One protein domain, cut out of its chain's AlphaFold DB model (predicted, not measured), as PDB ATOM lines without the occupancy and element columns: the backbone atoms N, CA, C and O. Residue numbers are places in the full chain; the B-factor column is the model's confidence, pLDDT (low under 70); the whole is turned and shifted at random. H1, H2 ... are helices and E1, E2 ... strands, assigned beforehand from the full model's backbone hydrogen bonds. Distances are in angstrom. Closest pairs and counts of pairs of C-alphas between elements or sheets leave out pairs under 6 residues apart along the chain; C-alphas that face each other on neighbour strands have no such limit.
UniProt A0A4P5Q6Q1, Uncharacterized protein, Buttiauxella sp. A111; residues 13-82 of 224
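Overview. This is residues 13 to 82 of the 224 residues of an uncharacterized protein of Buttiauxella sp. A111 (UniProt A0A4P5Q6Q1). There is little regular structure: a long hairpin of two strands, E1 and E2, with one short helix, H1, near one end, and a long stretch without named elements, residues 13 to 40, strung along the length of the whole. The printed part has 70 residues, with one named helix and two named strands in the order H1, E1, E2 along the chain; E1 and E2 make an antiparallel sheet, and the class is mixed, helices and strands, with only 27 of the 70 printed residues in named elements. The whole is extended, radius of gyration of the C-alphas 17.6 A, spanning 51 by 28 by 23 A.

Along the chain. H1, residues 41 to 49, begins at C-alpha (40.207, 132.974, 33.375). E1, residues 58 to 66, measures 22.5 A and bends by 60 degrees at residue 63. E2, residues 71 to 79, measures 24.9 A and ends at C-alpha (53.463, 122.187, 35.741).

Arrangement. E1 and E2 form a hairpin, antiparallel at 155 degrees; N 58 and O 79 are 2.8 A apart, within hydrogen-bond range. The closest C-alphas of H1 and E2, Phe 48 and Arg 79, are 7.4 A apart. In H1 every O i to N i+4 pair is within hydrogen-bond range.

Size, cuts and confidence. The printed part has no cut. Residues 37 to 43, of which 41 to 43 belong to H1, stand free. No printed residue is under 70 in pLDDT.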
ATOM      1  N   ASP A  13      62.910 101.634  21.983       84.88
ATOM      2  CA  ASP A  13      63.297 100.218  22.023       84.88
ATOM      3  C   ASP A  13      62.945  99.460  20.728       84.88
ATOM      4  O   ASP A  13      63.593  98.470  20.400       84.88
ATOM      5  N   ASP A  14      61.947  99.936  19.973       85.00
ATOM      6  CA  ASP A  14      61.528  99.334  18.700       85.00
ATOM      7  C   ASP A  14      62.418  99.794  17.519       85.00
ATOM      8  O   ASP A  14      62.329  99.228  16.429       85.00
ATOM      9  N   TYR A  15      63.267 100.817  17.712       85.50
ATOM     10  CA  TYR A  15      64.094 101.442  16.667       85.50
ATOM     11  C   TYR A  15      65.527 101.733  17.162       85.50
ATOM     12  O   TYR A  15      65.903 102.905  17.300       85.50
ATOM     13  N   PRO A  16      66.340 100.696  17.442       89.19
ATOM     14  CA  PRO A  16      67.748 100.885  17.779       89.19
ATOM     15  C   PRO A  16      68.524 101.471  16.591       89.19
ATOM     16  O   PRO A  16      68.199 101.212  15.430       89.19
ATOM     17  N   LEU A  17      69.559 102.254  16.885       89.19
ATOM     18  CA  LEU A  17      70.516 102.725  15.885       89.19
ATOM     19  C   LEU A  17      71.410 101.568  15.408       89.19
ATOM     20  O   LEU A  17      71.499 100.528  16.060       89.19
ATOM     21  N   ASP A  18      72.111 101.764  14.288       92.38
ATOM     22  CA  ASP A  18      72.990 100.744  13.688       92.38
ATOM     23  C   ASP A  18      74.105 100.262  14.639       92.38
ATOM     24  O   ASP A  18      74.606  99.146  14.508       92.38
ATOM     25  N   ASP A  19      74.486 101.090  15.614       93.44
ATOM     26  CA  ASP A  19      75.474 100.778  16.653       93.44
ATOM     27  C   ASP A  19      74.876 100.082  17.896       93.44
ATOM     28  O   ASP A  19      75.591  99.797  18.857       93.44
ATOM     29  N   GLY A  20      73.568  99.804  17.887       88.06
ATOM     30  CA  GLY A  20      72.822  99.190  18.984       88.06
ATOM     31  C   GLY A  20      72.395 100.158  20.090       88.06
ATOM     32  O   GLY A  20      71.787  99.722  21.070       88.06
ATOM     33  N   SER A  21      72.686 101.456  19.973       91.88
ATOM     34  CA  SER A  21      72.239 102.456  20.944       91.88
ATOM     35  C   SER A  21      70.768 102.849  20.741       91.88
ATOM     36  O   SER A  21      70.208 102.743  19.650       91.88
ATOM     37  N   ILE A  22      70.118 103.286  21.824       91.12
ATOM     38  CA  ILE A  22      68.688 103.624  21.847       91.12
ATOM     39  C   ILE A  22      68.521 105.145  21.905       91.12
ATOM     40  O   ILE A  22      69.149 105.830  22.717       91.12
ATOM     41  N   ILE A  23      67.647 105.683  21.050       88.25
ATOM     42  CA  ILE A  23      67.336 107.117  21.010       88.25
ATOM     43  C   ILE A  23      66.611 107.516  22.302       88.25
ATOM     44  O   ILE A  23      65.785 106.779  22.831       88.25
ATOM     45  N   LYS A  24      66.876 108.707  22.842       85.56
ATOM     46  CA  LYS A  24      66.116 109.170  24.012       85.56
ATOM     47  C   LYS A  24      64.630 109.353  23.653       85.56
ATOM     48  O   LYS A  24      64.338 109.855  22.566       85.56
ATOM     49  N   PRO A  25      63.691 109.010  24.553       83.00
ATOM     50  CA  PRO A  25      62.282 109.330  24.355       83.00
ATOM     51  C   PRO A  25      62.087 110.827  24.099       83.00
ATOM     52  O   PRO A  25      62.752 111.661  24.719       83.00
ATOM     53  N   ILE A  26      61.157 111.169  23.207       82.75
ATOM     54  CA  ILE A  26      60.779 112.563  22.960       82.75
ATOM     55  C   ILE A  26      60.087 113.098  24.224       82.75
ATOM     56  O   ILE A  26      59.117 112.479  24.674       82.75
ATOM     57  N   PRO A  27      60.539 114.228  24.798       84.19
ATOM     58  CA  PRO A  27      59.839 114.859  25.910       84.19
ATOM     59  C   PRO A  27      58.403 115.209  25.509       84.19
ATOM     60  O   PRO A  27      58.170 115.899  24.516       84.19
ATOM     61  N   LEU A  28      57.433 114.722  26.280       85.75
ATOM     62  CA  LEU A  28      56.020 115.025  26.071       85.75
ATOM     63  C   LEU A  28      55.641 116.227  26.936       85.75
ATOM     64  O   LEU A  28      55.266 116.080  28.098       85.75
ATOM     65  N   GLU A  29      55.756 117.422  26.365       90.25
ATOM     66  CA  GLU A  29      55.489 118.685  27.056       90.25
ATOM     67  C   GLU A  29      54.372 119.475  26.365       90.25
ATOM     68  O   GLU A  29      54.161 119.384  25.157       90.25
ATOM     69  N   THR A  30      53.630 120.264  27.143       92.75
ATOM     70  CA  THR A  30      52.606 121.177  26.622       92.75
ATOM     71  C   THR A  30      52.967 122.604  26.991       92.75
ATOM     72  O   THR A  30      53.040 122.945  28.170       92.75
ATOM     73  N   PHE A  31      53.126 123.450  25.974       93.25
ATOM     74  CA  PHE A  31      53.317 124.887  26.135       93.25
ATOM     75  C   PHE A  31      52.013 125.607  25.815       93.25
ATOM     76  O   PHE A  31      51.359 125.339  24.808       93.25
ATOM     77  N   SER A  32      51.601 126.513  26.694       93.19
ATOM     78  CA  SER A  32      50.375 127.285  26.524       93.19
ATOM     79  C   SER A  32      50.618 128.726  26.936       93.19
ATOM     80  O   SER A  32      51.176 128.993  27.997       93.19
ATOM     81  N   THR A  33      50.176 129.657  26.098       93.75
ATOM     82  CA  THR A  33      50.260 131.098  26.346       93.75
ATOM     83  C   THR A  33      48.863 131.660  26.527       93.75
ATOM     84  O   THR A  33      47.948 131.300  25.785       93.75
ATOM     85  N   THR A  34      48.678 132.549  27.497       92.94
ATOM     86  CA  THR A  34      47.377 133.165  27.755       92.94
ATOM     87  C   THR A  34      47.534 134.506  28.459       92.94
ATOM     88  O   THR A  34      48.562 134.777  29.079       92.94
ATOM     89  N   ASN A  35      46.482 135.314  28.394       93.62
ATOM     90  CA  ASN A  35      46.340 136.543  29.158       93.62
ATOM     91  C   ASN A  35      45.307 136.325  30.277       93.62
ATOM     92  O   ASN A  35      44.396 135.510  30.119       93.62
ATOM     93  N   PRO A  36      45.391 137.060  31.397       91.88
ATOM     94  CA  PRO A  36      44.521 136.862  32.557       91.88
ATOM     95  C   PRO A  36      43.123 137.481  32.377       91.88
ATOM     96  O   PRO A  36      42.631 138.200  33.241       91.88
ATOM     97  N   PHE A  37      42.476 137.236  31.236       90.25
ATOM     98  CA  PHE A  37      41.141 137.741  30.921       90.25
ATOM     99  C   PHE A  37      40.412 136.815  29.939       90.25
ATOM    100  O   PHE A  37      41.035 136.217  29.062       90.25
ATOM    101  N   GLY A  38      39.086 136.753  30.037       87.06
ATOM    102  CA  GLY A  38      38.204 135.987  29.160       87.06
ATOM    103  C   GLY A  38      37.606 134.753  29.836       87.06
ATOM    104  O   GLY A  38      37.810 134.500  31.018       87.06
ATOM    105  N   ILE A  39      36.869 133.959  29.055       84.94
ATOM    106  CA  ILE A  39      36.055 132.824  29.538       84.94
ATOM    107  C   ILE A  39      36.900 131.774  30.283       84.94
ATOM    108  O   ILE A  39      36.432 131.135  31.221       84.94
ATOM    109  N   GLY A  40      38.165 131.602  29.887       85.38
ATOM    110  CA  GLY A  40      39.075 130.644  30.513       85.38
ATOM    111  C   GLY A  40      39.713 131.108  31.826       85.38
ATOM    112  O   GLY A  40      40.417 130.319  32.453       85.38
ATOM    113  N   HIS A  41      39.498 132.359  32.248       88.00
ATOM    114  CA  HIS A  41      40.207 132.974  33.375       88.00
ATOM    115  C   HIS A  41      40.167 132.110  34.640       88.00
ATOM    116  O   HIS A  41      41.219 131.754  35.172       88.00
ATOM    117  N   THR A  42      38.972 131.712  35.081       84.69
ATOM    118  CA  THR A  42      38.789 131.053  36.380       84.69
ATOM    119  C   THR A  42      39.490 129.700  36.460       84.69
ATOM    120  O   THR A  42      40.183 129.413  37.436       84.69
ATOM    121  N   TRP A  43      39.342 128.851  35.437       86.56
ATOM    122  CA  TRP A  43      39.927 127.510  35.482       86.56
ATOM    123  C   TRP A  43      41.448 127.550  35.311       86.56
ATOM    124  O   TRP A  43      42.148 126.782  35.973       86.56
ATOM    125  N   VAL A  44      41.973 128.465  34.484       92.94
ATOM    126  CA  VAL A  44      43.424 128.638  34.328       92.94
ATOM    127  C   VAL A  44      44.029 129.168  35.624       92.94
ATOM    128  O   VAL A  44      45.035 128.626  36.082       92.94
ATOM    129  N   LYS A  45      43.393 130.163  36.256       91.56
ATOM    130  CA  LYS A  45      43.828 130.707  37.546       91.56
ATOM    131  C   LYS A  45      43.943 129.601  38.594       91.56
ATOM    132  O   LYS A  45      45.015 129.412  39.167       91.56
ATOM    133  N   LYS A  46      42.877 128.816  38.762       89.50
ATOM    134  CA  LYS A  46      42.818 127.710  39.725       89.50
ATOM    135  C   LYS A  46      43.856 126.624  39.444       89.50
ATOM    136  O   LYS A  46      44.438 126.067  40.369       89.50
ATOM    137  N   ARG A  47      44.085 126.292  38.171       91.56
ATOM    138  CA  ARG A  47      44.998 125.206  37.786       91.56
ATOM    139  C   ARG A  47      46.471 125.613  37.848       91.56
ATOM    140  O   ARG A  47      47.294 124.799  38.257       91.56
ATOM    141  N   PHE A  48      46.813 126.827  37.420       93.12
ATOM    142  CA  PHE A  48      48.204 127.215  37.165       93.12
ATOM    143  C   PHE A  48      48.720 128.363  38.036       93.12
ATOM    144  O   PHE A  48      49.926 128.445  38.231       93.12
ATOM    145  N   ILE A  49      47.854 129.244  38.543       92.69
ATOM    146  CA  ILE A  49      48.277 130.509  39.169       92.69
ATOM    147  C   ILE A  49      48.142 130.475  40.692       92.69
ATOM    148  O   ILE A  49      49.056 130.889  41.392       92.69
ATOM    149  N   GLU A  50      47.015 129.992  41.207       90.62
ATOM    150  CA  GLU A  50      46.748 129.889  42.649       90.62
ATOM    151  C   GLU A  50      47.594 128.843  43.393       90.62
ATOM    152  O   GLU A  50      47.975 129.122  44.530       90.62
ATOM    153  N   PRO A  51      47.911 127.657  42.825       91.62
ATOM    154  CA  PRO A  51      48.514 126.590  43.624       91.62
ATOM    155  C   PRO A  51      49.933 126.879  44.121       91.62
ATOM    156  O   PRO A  51      50.356 126.291  45.113       91.62
ATOM    157  N   ALA A  52      50.690 127.730  43.424       91.94
ATOM    158  CA  ALA A  52      52.049 128.080  43.811       91.94
ATOM    159  C   ALA A  52      52.471 129.431  43.214       91.94
ATOM    160  O   ALA A  52      51.964 129.819  42.158       91.94
ATOM    161  N   PRO A  53      53.444 130.130  43.830       93.12
ATOM    162  CA  PRO A  53      54.041 131.319  43.237       93.12
ATOM    163  C   PRO A  53      54.580 131.051  41.826       93.12
ATOM    164  O   PRO A  53      55.123 129.980  41.538       93.12
ATOM    165  N   ARG A  54      54.477 132.055  40.949       91.88
ATOM    166  CA  ARG A  54      55.008 131.999  39.576       91.88
ATOM    167  C   ARG A  54      56.484 131.584  39.573       91.88
ATOM    168  O   ARG A  54      57.249 132.010  40.432       91.88
ATOM    169  N   GLY A  55      56.866 130.748  38.611       94.38
ATOM    170  CA  GLY A  55      58.200 130.146  38.519       94.38
ATOM    171  C   GLY A  55      58.413 128.919  39.413       94.38
ATOM    172  O   GLY A  55      59.435 128.252  39.286       94.38
ATOM    173  N   THR A  56      57.453 128.564  40.273       96.06
ATOM    174  CA  THR A  56      57.548 127.365  41.116       96.06
ATOM    175  C   THR A  56      56.992 126.151  40.380       96.06
ATOM    176  O   THR A  56      55.857 126.165  39.904       96.06
ATOM    177  N   ILE A  57      57.784 125.080  40.301       96.12
ATOM    178  CA  ILE A  57      57.348 123.811  39.708       96.12
ATOM    179  C   ILE A  57      56.421 123.089  40.686       96.12
ATOM    180  O   ILE A  57      56.847 122.658  41.760       96.12
ATOM    181  N   ILE A  58      55.174 122.898  40.270       95.25
ATOM    182  CA  ILE A  58      54.177 122.073  40.949       95.25
ATOM    183  C   ILE A  58      54.352 120.631  40.470       95.25
ATOM    184  O   ILE A  58      54.470 120.393  39.267       95.25
ATOM    185  N   ARG A  59      54.357 119.679  41.407       96.06
ATOM    186  CA  ARG A  59      54.449 118.235  41.150       96.06
ATOM    187  C   ARG A  59      53.211 117.543  41.701       96.06
ATOM    188  O   ARG A  59      52.898 117.716  42.874       96.06
ATOM    189  N   GLU A  60      52.540 116.762  40.869       93.56
ATOM    190  CA  GLU A  60      51.376 115.964  41.256       93.56
ATOM    191  C   GLU A  60      51.599 114.518  40.832       93.56
ATOM    192  O   GLU A  60      51.777 114.238  39.649       93.56
ATOM    193  N   THR A  61      51.605 113.606  41.802       95.88
ATOM    194  CA  THR A  61      51.732 112.171  41.548       95.88
ATOM    195  C   THR A  61      50.352 111.539  41.513       95.88
ATOM    196  O   THR A  61      49.553 111.730  42.428       95.88
ATOM    197  N   GLN A  62      50.085 110.771  40.463       93.62
ATOM    198  CA  GLN A  62      48.863 109.998  40.298       93.62
ATOM    199  C   GLN A  62      49.211 108.558  39.937       93.62
ATOM    200  O   GLN A  62      50.109 108.312  39.134       93.62
ATOM    201  N   LYS A  63      48.473 107.616  40.513       96.06
ATOM    202  CA  LYS A  63      48.576 106.209  40.146       96.06
ATOM    203  C   LYS A  63      47.803 105.974  38.854       96.06
ATOM    204  O   LYS A  63      46.639 106.369  38.763       96.06
ATOM    205  N   VAL A  64      48.457 105.400  37.853       93.94
ATOM    206  CA  VAL A  64      47.869 105.122  36.542       93.94
ATOM    207  C   VAL A  64      48.208 103.711  36.086       93.94
ATOM    208  O   VAL A  64      49.330 103.239  36.258       93.94
ATOM    209  N   PHE A  65      47.254 103.068  35.418       92.94
ATOM    210  CA  PHE A  65      47.509 101.816  34.723       92.94
ATOM    211  C   PHE A  65      48.411 102.073  33.513       92.94
ATOM    212  O   PHE A  65      48.006 102.735  32.552       92.94
ATOM    213  N   ASN A  66      49.633 101.543  33.548       89.06
ATOM    214  CA  ASN A  66      50.565 101.614  32.439       89.06
ATOM    215  C   ASN A  66      50.327 100.421  31.491       89.06
ATOM    216  O   ASN A  66      50.680  99.287  31.823       89.06
ATOM    217  N   PRO A  67      49.788 100.640  30.275       86.75
ATOM    218  CA  PRO A  67      49.534  99.556  29.327       86.75
ATOM    219  C   PRO A  67      50.819  98.940  28.750       86.75
ATOM    220  O   PRO A  67      50.745  97.955  28.024       86.75
ATOM    221  N   GLN A  68      51.989  99.532  29.011       82.44
ATOM    222  CA  GLN A  68      53.284  99.028  28.554       82.44
ATOM    223  C   GLN A  68      53.839  97.936  29.469       82.44
ATOM    224  O   GLN A  68      54.455  96.995  28.979       82.44
ATOM    225  N   THR A  69      53.634  98.081  30.777       86.88
ATOM    226  CA  THR A  69      54.118  97.160  31.816       86.88
ATOM    227  C   THR A  69      52.998  96.317  32.421       86.88
ATOM    228  O   THR A  69      53.280  95.402  33.194       86.88
ATOM    229  N   GLU A  70      51.745  96.621  32.064       90.06
ATOM    230  CA  GLU A  70      50.515  95.998  32.569       90.06
ATOM    231  C   GLU A  70      50.376  96.103  34.096       90.06
ATOM    232  O   GLU A  70      49.868  95.202  34.765       90.06
ATOM    233  N   ARG A  71      50.854  97.212  34.669       93.19
ATOM    234  CA  ARG A  71      50.878  97.461  36.116       93.19
ATOM    235  C   ARG A  71      50.410  98.872  36.444       93.19
ATOM    236  O   ARG A  71      50.494  99.780  35.622       93.19
ATOM    237  N   GLU A  72      49.928  99.042  37.670       95.25
ATOM    238  CA  GLU A  72      49.687 100.362  38.251       95.25
ATOM    239  C   GLU A  72      51.025 101.006  38.626       95.25
ATOM    240  O   GLU A  72      51.805 100.428  39.387       95.25
ATOM    241  N   GLU A  73      51.277 102.203  38.110       95.19
ATOM    242  CA  GLU A  73      52.509 102.954  38.332       95.19
ATOM    243  C   GLU A  73      52.195 104.374  38.800       95.19
ATOM    244  O   GLU A  73      51.247 105.012  38.339       95.19
ATOM    245  N   ASP A  74      53.006 104.881  39.726       95.69
ATOM    246  CA  ASP A  74      52.912 106.265  40.175       95.69
ATOM    247  C   ASP A  74      53.614 107.174  39.156       95.69
ATOM    248  O   ASP A  74      54.831 107.121  38.978       95.69
ATOM    249  N   VAL A  75      52.844 108.029  38.485       92.62
ATOM    250  CA  VAL A  75      53.341 108.997  37.503       92.62
ATOM    251  C   VAL A  75      53.250 110.401  38.081       92.62
ATOM    252  O   VAL A  75      52.170 110.873  38.441       92.62
ATOM    253  N   THR A  76      54.387 111.094  38.140       94.62
ATOM    254  CA  THR A  76      54.453 112.500  38.549       94.62
ATOM    255  C   THR A  76      54.358 113.417  37.336       94.62
ATOM    256  O   THR A  76      55.231 113.419  36.472       94.62
ATOM    257  N   LEU A  77      53.322 114.251  37.307       93.19
ATOM    258  CA  LEU A  77      53.172 115.338  36.348       93.19
ATOM    259  C   LEU A  77      53.709 116.638  36.944       93.19
ATOM    260  O   LEU A  77      53.480 116.953  38.114       93.19
ATOM    261  N   THR A  78      54.397 117.417  36.116       95.44
ATOM    262  CA  THR A  78      54.902 118.741  36.482       95.44
ATOM    263  C   THR A  78      54.174 119.833  35.725       95.44
ATOM    264  O   THR A  78      53.920 119.707  34.528       95.44
ATOM    265  N   ARG A  79      53.897 120.949  36.396       95.19
ATOM    266  CA  ARG A  79      53.463 122.187  35.741       95.19
ATOM    267  C   ARG A  79      54.086 123.403  36.405       95.19
ATOM    268  O   ARG A  79      54.365 123.389  37.600       95.19
ATOM    269  N   VAL A  80      54.274 124.465  35.632       96.31
ATOM    270  CA  VAL A  80      54.787 125.749  36.114       96.31
ATOM    271  C   VAL A  80      54.086 126.877  35.367       96.31
ATOM    272  O   VAL A  80      53.823 126.764  34.172       96.31
ATOM    273  N   ALA A  81      53.770 127.958  36.077       96.38
ATOM    274  CA  ALA A  81      53.304 129.195  35.469       96.38
ATOM    275  C   ALA A  81      54.442 130.211  35.434       96.38
ATOM    276  O   ALA A  81      55.032 130.528  36.469       96.38
ATOM    277  N   ILE A  82      54.718 130.745  34.250       94.88
ATOM    278  CA  ILE A  82      55.707 131.799  34.027       94.88
ATOM    279  C   ILE A  82      54.954 133.047  33.577       94.88
ATOM    280  O   ILE A  82      53.983 132.962  32.825       94.88
TER     281      ILE A  82